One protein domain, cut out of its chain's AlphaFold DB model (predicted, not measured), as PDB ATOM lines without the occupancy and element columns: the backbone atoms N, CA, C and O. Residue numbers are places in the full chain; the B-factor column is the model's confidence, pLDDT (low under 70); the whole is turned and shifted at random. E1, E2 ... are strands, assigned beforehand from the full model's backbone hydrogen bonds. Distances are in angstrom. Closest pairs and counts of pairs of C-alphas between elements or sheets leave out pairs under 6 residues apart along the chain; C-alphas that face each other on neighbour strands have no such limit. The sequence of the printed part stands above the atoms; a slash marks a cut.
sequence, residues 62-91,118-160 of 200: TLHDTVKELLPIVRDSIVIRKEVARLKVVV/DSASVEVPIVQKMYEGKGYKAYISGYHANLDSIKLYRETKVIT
ATOM      1  N   THR A  62     119.064 102.813 118.605       61.38
ATOM      2  CA  THR A  62     119.728 103.543 117.515       61.38
ATOM      3  C   THR A  62     118.705 104.394 116.766       61.38
ATOM      4  O   THR A  62     117.833 103.853 116.086       61.38
ATOM      5  N   LEU A  63     118.804 105.719 116.883       69.44
ATOM      6  CA  LEU A  63     117.960 106.668 116.160       69.44
ATOM      7  C   LEU A  63     118.741 107.249 114.973       69.44
ATOM      8  O   LEU A  63     119.819 107.821 115.148       69.44
ATOM      9  N   HIS A  64     118.181 107.133 113.772       57.56
ATOM     10  CA  HIS A  64     118.718 107.773 112.572       57.56
ATOM     11  C   HIS A  64     117.945 109.064 112.300       57.56
ATOM     12  O   HIS A  64     116.772 109.012 111.935       57.56
ATOM     13  N   ASP A  65     118.598 110.214 112.467       60.09
ATOM     14  CA  ASP A  65     118.017 111.518 112.143       60.09
ATOM     15  C   ASP A  65     118.571 112.010 110.795       60.09
ATOM     16  O   ASP A  65     119.782 111.971 110.541       60.09
ATOM     17  N   THR A  66     117.679 112.441 109.901       67.94
ATOM     18  CA  THR A  66     118.039 112.947 108.568       67.94
ATOM     19  C   THR A  66     117.676 114.418 108.481       67.94
ATOM     20  O   THR A  66     116.504 114.769 108.366       67.94
ATOM     21  N   VAL A  67     118.686 115.286 108.446       69.56
ATOM     22  CA  VAL A  67     118.487 116.729 108.269       69.56
ATOM     23  C   VAL A  67     118.838 117.089 106.828       69.56
ATOM     24  O   VAL A  67     119.977 116.909 106.387       69.56
ATOM     25  N   LYS A  68     117.845 117.570 106.073       67.88
ATOM     26  CA  LYS A  68     118.020 118.068 104.702       67.88
ATOM     27  C   LYS A  68     117.918 119.585 104.707       67.88
ATOM     28  O   LYS A  68     116.938 120.119 105.218       67.88
ATOM     29  N   GLU A  69     118.889 120.251 104.096       71.19
ATOM     30  CA  GLU A  69     118.850 121.696 103.887       71.19
ATOM     31  C   GLU A  69     118.896 121.981 102.383       71.19
ATOM     32  O   GLU A  69     119.809 121.550 101.670       71.19
ATOM     33  N   LEU A  70     117.844 122.642 101.899       61.28
ATOM     34  CA  LEU A  70     117.696 123.085 100.516       61.28
ATOM     35  C   LEU A  70     118.173 124.535 100.446       61.28
ATOM     36  O   LEU A  70     117.711 125.346 101.244       61.28
ATOM     37  N   LEU A  71     119.060 124.847  99.495       70.25
ATOM     38  CA  LEU A  71     119.610 126.192  99.286       70.25
ATOM     39  C   LEU A  71     120.301 126.764 100.542       70.25
ATOM     40  O   LEU A  71     119.830 127.742 101.128       70.25
ATOM     41  N   PRO A  72     121.423 126.162 100.978       72.00
ATOM     42  CA  PRO A  72     122.134 126.617 102.165       72.00
ATOM     43  C   PRO A  72     122.651 128.050 101.986       72.00
ATOM     44  O   PRO A  72     123.193 128.423 100.943       72.00
ATOM     45  N   ILE A  73     122.491 128.862 103.029       71.50
ATOM     46  CA  ILE A  73     122.831 130.287 102.995       71.50
ATOM     47  C   ILE A  73     124.355 130.449 103.068       71.50
ATOM     48  O   ILE A  73     125.013 129.943 103.981       71.50
ATOM     49  N   VAL A  74     124.922 131.190 102.115       66.88
ATOM     50  CA  VAL A  74     126.339 131.575 102.134       66.88
ATOM     51  C   VAL A  74     126.560 132.567 103.273       66.88
ATOM     52  O   VAL A  74     125.913 133.613 103.313       66.88
ATOM     53  N   ARG A  75     127.474 132.254 104.194       76.62
ATOM     54  CA  ARG A  75     127.855 133.174 105.278       76.62
ATOM     55  C   ARG A  75     128.955 134.135 104.864       76.62
ATOM     56  O   ARG A  75     128.904 135.296 105.245       76.62
ATOM     57  N   ASP A  76     129.928 133.642 104.107       68.19
ATOM     58  CA  ASP A  76     131.090 134.427 103.704       68.19
ATOM     59  C   ASP A  76     131.628 133.956 102.345       68.19
ATOM     60  O   ASP A  76     131.470 132.785 101.971       68.19
ATOM     61  N   SER A  77     132.261 134.860 101.598       72.12
ATOM     62  CA  SER A  77     132.904 134.547 100.324       72.12
ATOM     63  C   SER A  77     134.206 135.317 100.151       72.12
ATOM     64  O   SER A  77     134.216 136.544 100.211       72.12
ATOM     65  N   ILE A  78     135.291 134.599  99.871       72.94
ATOM     66  CA  ILE A  78     136.641 135.154  99.728       72.94
ATOM     67  C   ILE A  78     137.236 134.674  98.404       72.94
ATOM     68  O   ILE A  78     137.115 133.505  98.038       72.94
ATOM     69  N   VAL A  79     137.901 135.566  97.668       73.75
ATOM     70  CA  VAL A  79     138.656 135.199  96.461       73.75
ATOM     71  C   VAL A  79     140.000 134.612  96.885       73.75
ATOM     72  O   VAL A  79     140.789 135.304  97.519       73.75
ATOM     73  N   ILE A  80     140.267 133.348  96.547       71.50
ATOM     74  CA  ILE A  80     141.487 132.656  97.003       71.50
ATOM     75  C   ILE A  80     142.595 132.719  95.964       71.50
ATOM     76  O   ILE A  80     143.757 132.916  96.307       71.50
ATOM     77  N   ARG A  81     142.254 132.519  94.691       75.44
ATOM     78  CA  ARG A  81     143.250 132.461  93.619       75.44
ATOM     79  C   ARG A  81     142.652 132.882  92.287       75.44
ATOM     80  O   ARG A  81     141.444 132.796  92.093       75.44
ATOM     81  N   LYS A  82     143.500 133.332  91.369       76.25
ATOM     82  CA  LYS A  82     143.138 133.603  89.975       76.25
ATOM     83  C   LYS A  82     143.861 132.587  89.103       76.25
ATOM     84  O   LYS A  82     145.065 132.410  89.258       76.25
ATOM     85  N   GLU A  83     143.132 131.909  88.229       76.94
ATOM     86  CA  GLU A  83     143.692 130.930  87.296       76.94
ATOM     87  C   GLU A  83     143.535 131.438  85.863       76.94
ATOM     88  O   GLU A  83     142.485 131.953  85.495       76.94
ATOM     89  N   VAL A  84     144.571 131.300  85.035       77.25
ATOM     90  CA  VAL A  84     144.493 131.665  83.614       77.25
ATOM     91  C   VAL A  84     143.938 130.472  82.839       77.25
ATOM     92  O   VAL A  84     144.635 129.478  82.639       77.25
ATOM     93  N   ALA A  85     142.688 130.564  82.389       78.12
ATOM     94  CA  ALA A  85     142.033 129.539  81.582       78.12
ATOM     95  C   ALA A  85     142.044 129.925  80.097       78.12
ATOM     96  O   ALA A  85     141.734 131.057  79.729       78.12
ATOM     97  N   ARG A  86     142.372 128.978  79.211       77.38
ATOM     98  CA  ARG A  86     142.223 129.164  77.760       77.38
ATOM     99  C   ARG A  86     140.789 128.842  77.354       77.38
ATOM    100  O   ARG A  86     140.405 127.676  77.331       77.38
ATOM    101  N   LEU A  87     140.005 129.871  77.045       80.94
ATOM    102  CA  LEU A  87     138.613 129.746  76.620       80.94
ATOM    103  C   LEU A  87     138.507 129.851  75.097       80.94
ATOM    104  O   LEU A  87     139.241 130.606  74.455       80.94
ATOM    105  N   LYS A  88     137.585 129.084  74.510       78.12
ATOM    106  CA  LYS A  88     137.273 129.183  73.080       78.12
ATOM    107  C   LYS A  88     136.534 130.489  72.814       78.12
ATOM    108  O   LYS A  88     135.572 130.807  73.511       78.12
ATOM    109  N   VAL A  89     136.965 131.223  71.799       73.88
ATOM    110  CA  VAL A  89     136.312 132.470  71.395       73.88
ATOM    111  C   VAL A  89     135.281 132.138  70.328       73.88
ATOM    112  O   VAL A  89     135.631 131.797  69.201       73.88
ATOM    113  N   VAL A  90     133.998 132.222  70.681       73.00
ATOM    114  CA  VAL A  90     132.917 132.136  69.694       73.00
ATOM    115  C   VAL A  90     132.789 133.506  69.043       73.00
ATOM    116  O   VAL A  90     132.263 134.440  69.642       73.00
ATOM    117  N   VAL A  91     133.305 133.636  67.823       72.69
ATOM    118  CA  VAL A  91     133.038 134.810  66.989       72.69
ATOM    119  C   VAL A  91     131.626 134.637  66.425       72.69
ATOM    120  O   VAL A  91     131.398 133.652  65.716       72.69
ATOM    121  N   ASP A 118     141.426 130.724  67.572       67.75
ATOM    122  CA  ASP A 118     140.125 130.287  68.096       67.75
ATOM    123  C   ASP A 118     140.089 130.213  69.642       67.75
ATOM    124  O   ASP A 118     139.095 129.806  70.243       67.75
ATOM    125  N   SER A 119     141.189 130.578  70.314       74.31
ATOM    126  CA  SER A 119     141.367 130.480  71.767       74.31
ATOM    127  C   SER A 119     141.943 131.772  72.347       74.31
ATOM    128  O   SER A 119     142.927 132.298  71.824       74.31
ATOM    129  N   ALA A 120     141.385 132.238  73.463       79.00
ATOM    130  CA  ALA A 120     141.890 133.368  74.240       79.00
ATOM    131  C   ALA A 120     142.205 132.932  75.677       79.00
ATOM    132  O   ALA A 120     141.455 132.174  76.288       79.00
ATOM    133  N   SER A 121     143.322 133.410  76.223       79.94
ATOM    134  CA  SER A 121     143.646 133.244  77.643       79.94
ATOM    135  C   SER A 121     142.870 134.278  78.458       79.94
ATOM    136  O   SER A 121     143.008 135.473  78.207       79.94
ATOM    137  N   VAL A 122     142.076 133.826  79.424       82.12
ATOM    138  CA  VAL A 122     141.257 134.665  80.307       82.12
ATOM    139  C   VAL A 122     141.599 134.345  81.758       82.12
ATOM    140  O   VAL A 122     141.705 133.180  82.133       82.12
ATOM    141  N   GLU A 123     141.764 135.376  82.586       83.44
ATOM    142  CA  GLU A 123     141.892 135.212  84.034       83.44
ATOM    143  C   GLU A 123     140.528 134.914  84.658       83.44
ATOM    144  O   GLU A 123     139.611 135.735  84.634       83.44
ATOM    145  N   VAL A 124     140.406 133.729  85.240       85.44
ATOM    146  CA  VAL A 124     139.209 133.236  85.905       85.44
ATOM    147  C   VAL A 124     139.431 133.295  87.421       85.44
ATOM    148  O   VAL A 124     140.324 132.619  87.943       85.44
ATOM    149  N   PRO A 125     138.651 134.099  88.165       83.06
ATOM    150  CA  PRO A 125     138.759 134.144  89.614       83.06
ATOM    151  C   PRO A 125     138.149 132.884  90.234       83.06
ATOM    152  O   PRO A 125     136.993 132.538  89.982       83.06
ATOM    153  N   ILE A 126     138.913 132.225  91.098       85.38
ATOM    154  CA  ILE A 126     138.443 131.129  91.937       85.38
ATOM    155  C   ILE A 126     138.030 131.712  93.284       85.38
ATOM    156  O   ILE A 126     138.856 132.149  94.097       85.38
ATOM    157  N   VAL A 127     136.722 131.714  93.509       88.00
ATOM    158  CA  VAL A 127     136.106 132.207  94.739       88.00
ATOM    159  C   VAL A 127     135.815 131.021  95.643       88.00
ATOM    160  O   VAL A 127     135.338 129.988  95.175       88.00
ATOM    161  N   GLN A 128     136.082 131.170  96.934       88.25
ATOM    162  CA  GLN A 128     135.637 130.246  97.962       88.25
ATOM    163  C   GLN A 128     134.432 130.816  98.697       88.25
ATOM    164  O   GLN A 128     134.468 131.948  99.168       88.25
ATOM    165  N   LYS A 129     133.381 130.013  98.825       89.75
ATOM    166  CA  LYS A 129     132.181 130.316  99.606       89.75
ATOM    167  C   LYS A 129     132.120 129.401 100.818       89.75
ATOM    168  O   LYS A 129     132.342 128.195 100.695       89.75
ATOM    169  N   MET A 130     131.818 129.980 101.972       86.88
ATOM    170  CA  MET A 130     131.610 129.270 103.227       86.88
ATOM    171  C   MET A 130     130.111 129.118 103.486       86.88
ATOM    172  O   MET A 130     129.383 130.109 103.594       86.88
ATOM    173  N   TYR A 131     129.669 127.871 103.608       87.00
ATOM    174  CA  TYR A 131     128.311 127.498 103.988       87.00
ATOM    175  C   TYR A 131     128.336 126.957 105.412       87.00
ATOM    176  O   TYR A 131     129.139 126.078 105.737       87.00
ATOM    177  N   GLU A 132     127.464 127.481 106.264       84.88
ATOM    178  CA  GLU A 132     127.388 127.096 107.668       84.88
ATOM    179  C   GLU A 132     125.928 126.950 108.079       84.88
ATOM    180  O   GLU A 132     125.144 127.897 107.978       84.88
ATOM    181  N   GLY A 133     125.588 125.756 108.559       83.31
ATOM    182  CA  GLY A 133     124.261 125.421 109.060       83.31
ATOM    183  C   GLY A 133     124.338 124.708 110.407       83.31
ATOM    184  O   GLY A 133     125.373 124.689 111.078       83.31
ATOM    185  N   LYS A 134     123.233 124.094 110.838       80.38
ATOM    186  CA  LYS A 134     123.147 123.453 112.160       80.38
ATOM    187  C   LYS A 134     123.956 122.153 112.192       80.38
ATOM    188  O   LYS A 134     123.405 121.075 111.970       80.38
ATOM    189  N   GLY A 135     125.252 122.261 112.488       79.12
ATOM    190  CA  GLY A 135     126.205 121.159 112.671       79.12
ATOM    191  C   GLY A 135     126.917 120.709 111.391       79.12
ATOM    192  O   GLY A 135     127.207 119.520 111.241       79.12
ATOM    193  N   TYR A 136     127.157 121.635 110.463       82.62
ATOM    194  CA  TYR A 136     128.114 121.452 109.371       82.62
ATOM    195  C   TYR A 136     128.734 122.792 108.973       82.62
ATOM    196  O   TYR A 136     128.109 123.845 109.103       82.62
ATOM    197  N   LYS A 137     129.961 122.720 108.456       87.56
ATOM    198  CA  LYS A 137     130.685 123.838 107.857       87.56
ATOM    199  C   LYS A 137     131.345 123.335 106.581       87.56
ATOM    200  O   LYS A 137     132.130 122.391 106.635       87.56
ATOM    201  N   ALA A 138     130.993 123.922 105.444       86.81
ATOM    202  CA  ALA A 138     131.490 123.511 104.138       86.81
ATOM    203  C   ALA A 138     132.146 124.692 103.421       86.81
ATOM    204  O   ALA A 138     131.619 125.802 103.417       86.81
ATOM    205  N   TYR A 139     133.288 124.433 102.788       89.81
ATOM    206  CA  TYR A 139     133.990 125.397 101.950       89.81
ATOM    207  C   TYR A 139     133.961 124.900 100.512       89.81
ATOM    208  O   TYR A 139     134.439 123.804 100.224       89.81
ATOM    209  N   ILE A 140     133.401 125.699  99.610       89.81
ATOM    210  CA  ILE A 140     133.344 125.374  98.185       89.81
ATOM    211  C   ILE A 140     134.162 126.407  97.438       89.81
ATOM    212  O   ILE A 140     133.826 127.587  97.480       89.81
ATOM    213  N   SER A 141     135.216 125.962  96.759       88.88
ATOM    214  CA  SER A 141     136.038 126.810  95.897       88.88
ATOM    215  C   SER A 141     135.801 126.476  94.427       88.88
ATOM    216  O   SER A 141     135.702 125.308  94.059       88.88
ATOM    217  N   GLY A 142     135.687 127.497  93.582       87.88
ATOM    218  CA  GLY A 142     135.550 127.310  92.139       87.88
ATOM    219  C   GLY A 142     135.170 128.586  91.399       87.88
ATOM    220  O   GLY A 142     134.930 129.634  92.003       87.88
ATOM    221  N   TYR A 143     135.094 128.488  90.075       86.19
ATOM    222  CA  TYR A 143     134.516 129.530  89.234       86.19
ATOM    223  C   TYR A 143     132.996 129.363  89.190       86.19
ATOM    224  O   TYR A 143     132.506 128.323  88.760       86.19
ATOM    225  N   HIS A 144     132.249 130.351  89.691       85.00
ATOM    226  CA  HIS A 144     130.784 130.289  89.831       85.00
ATOM    227  C   HIS A 144     130.240 129.041  90.565       85.00
ATOM    228  O   HIS A 144     129.086 128.660  90.385       85.00
ATOM    229  N   ALA A 145     131.036 128.427  91.444       85.38
ATOM    230  CA  ALA A 145     130.601 127.266  92.211       85.38
ATOM    231  C   ALA A 145     129.571 127.655  93.292       85.38
ATOM    232  O   ALA A 145     129.796 128.582  94.079       85.38
ATOM    233  N   ASN A 146     128.451 126.927  93.338       86.75
ATOM    234  CA  ASN A 146     127.358 127.093  94.298       86.75
ATOM    235  C   ASN A 146     126.939 125.733  94.868       86.75
ATOM    236  O   ASN A 146     126.953 124.735  94.150       86.75
ATOM    237  N   LEU A 147     126.555 125.704  96.146       83.25
ATOM    238  CA  LEU A 147     125.965 124.523  96.768       83.25
ATOM    239  C   LEU A 147     124.455 124.532  96.529       83.25
ATOM    240  O   LEU A 147     123.780 125.466  96.949       83.25
ATOM    241  N   ASP A 148     123.936 123.499  95.876       81.31
ATOM    242  CA  ASP A 148     122.497 123.367  95.620       81.31
ATOM    243  C   ASP A 148     121.769 122.760  96.834       81.31
ATOM    244  O   ASP A 148     120.836 123.338  97.397       81.31
ATOM    245  N   SER A 149     122.260 121.620  97.331       77.06
ATOM    246  CA  SER A 149     121.714 120.978  98.530       77.06
ATOM    247  C   SER A 149     122.753 120.164  99.292       77.06
ATOM    248  O   SER A 149     123.739 119.682  98.730       77.06
ATOM    249  N   ILE A 150     122.507 119.987 100.591       83.88
ATOM    250  CA  ILE A 150     123.301 119.118 101.457       83.88
ATOM    251  C   ILE A 150     122.372 118.253 102.316       83.88
ATOM    252  O   ILE A 150     121.367 118.720 102.860       83.88
ATOM    253  N   LYS A 151     122.687 116.958 102.412       81.06
ATOM    254  CA  LYS A 151     121.958 115.992 103.246       81.06
ATOM    255  C   LYS A 151     122.908 115.441 104.295       81.06
ATOM    256  O   LYS A 151     123.919 114.840 103.941       81.06
ATOM    257  N   LEU A 152     122.569 115.636 105.566       82.00
ATOM    258  CA  LEU A 152     123.321 115.077 106.683       82.00
ATOM    259  C   LEU A 152     122.560 113.902 107.293       82.00
ATOM    260  O   LEU A 152     121.408 114.044 107.704       82.00
ATOM    261  N   TYR A 153     123.243 112.764 107.386       76.75
ATOM    262  CA  TYR A 153     122.776 111.574 108.089       76.75
ATOM    263  C   TYR A 153     123.490 111.515 109.437       76.75
ATOM    264  O   TYR A 153     124.710 111.343 109.481       76.75
ATOM    265  N   ARG A 154     122.756 111.728 110.533       70.69
ATOM    266  CA  ARG A 154     123.309 111.676 111.891       70.69
ATOM    267  C   ARG A 154     122.788 110.442 112.610       70.69
ATOM    268  O   ARG A 154     121.582 110.226 112.696       70.69
ATOM    269  N   GLU A 155     123.705 109.657 113.163       72.38
ATOM    270  CA  GLU A 155     123.369 108.562 114.067       72.38
ATOM    271  C   GLU A 155     123.372 109.082 115.504       72.38
ATOM    272  O   GLU A 155     124.411 109.503 116.016       72.38
ATOM    273  N   THR A 156     122.217 109.054 116.165       71.31
ATOM    274  CA  THR A 156     122.118 109.335 117.601       71.31
ATOM    275  C   THR A 156     121.907 108.014 118.329       71.31
ATOM    276  O   THR A 156     120.898 107.338 118.133       71.31
ATOM    277  N   LYS A 157     122.870 107.619 119.167       69.31
ATOM    278  CA  LYS A 157     122.762 106.419 120.010       69.31
ATOM    279  C   LYS A 157     122.331 106.833 121.413       69.31
ATOM    280  O   LYS A 157     123.071 107.544 122.088       69.31
ATOM    281  N   VAL A 158     121.153 106.386 121.849       70.75
ATOM    282  CA  VAL A 158     120.688 106.564 123.232       70.75
ATOM    283  C   VAL A 158     120.881 105.237 123.960       70.75
ATOM    284  O   VAL A 158     120.244 104.237 123.626       70.75
ATOM    285  N   ILE A 159     121.797 105.220 124.930       68.12
ATOM    286  CA  ILE A 159     122.084 104.044 125.761       68.12
ATOM    287  C   ILE A 159     121.359 104.235 127.091       68.12
ATOM    288  O   ILE A 159     121.726 105.114 127.872       68.12
ATOM    289  N   THR A 160     120.332 103.421 127.350       70.06
ATOM    290  CA  THR A 160     119.623 103.437 128.636       70.06
ATOM    291  C   THR A 160     120.147 102.295 129.496       70.06
ATOM    292  O   THR A 160     119.913 101.122 129.208       70.06
TER     293      THR A 160
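AT A GLANCE: This is residues 62 to 91 and 118 to 160 of the 200 residues of an uncharacterized protein of Prevotella amnii (UniProt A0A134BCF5). Picture a long, thin rod made of two ribbons roughly end to end: the antiparallel pair of the first and last strands, E1 and E5, at one end, and the twisted sheet E2, E3, E4 along the rest. E4 covers part of E3's length, and E2 and E3 run past it as a two-stranded arm to the cut. The 73 printed residues hold five named strands, E1 to E5 in chain order, and no named helix; the class is all strand. Both sheets, E1 - E5 and E2 - E3 - E4, are antiparallel. The whole is extended, with a radius of gyration of the C-alphas of 18.8 A and spans of 68 by 22 by 17 A.

HOW THE PARTS SIT: Start at E1, residues 62 to 70, antiparallel to E5, residues 149 to 160, at 159 degrees; look for N 63 and O 156, 2.9 A apart. A tight link leads to E2, residues 74 to 88, antiparallel to E3, residues 119 to 133, at 161 degrees, with N 85 and O 122 at 2.8 A. E2 bends by 78 degrees at residue 84, and E3 by 51 degrees at residue 122. E3 and E4, residues 136 to 142, form a hairpin, with N 129 and O 140 at 2.8 A. E4 and E5 are only just apart, closest 8.4 A.

IN THESE COORDINATES: Find C-alpha 62 at (119.728, 103.543, 117.515), where E1 begins its 26.0 A. E2 measures 31.1 A, E3 41.3 A, E4 19.7 A and E5 34.9 A, ending at C-alpha 160, (119.623, 103.437, 128.636).

THE WHOLE: The C-alphas of Val 91 and Thr 160 are the farthest apart, 70.5 A. Residues 92 to 117 are not printed; C-alphas 91 and 118 are 8.5 A apart across this cut. Of the links printed whole, none is long. Mean pLDDT of the printed part is 77.3; 13 residues are under 70, among them 62 to 68.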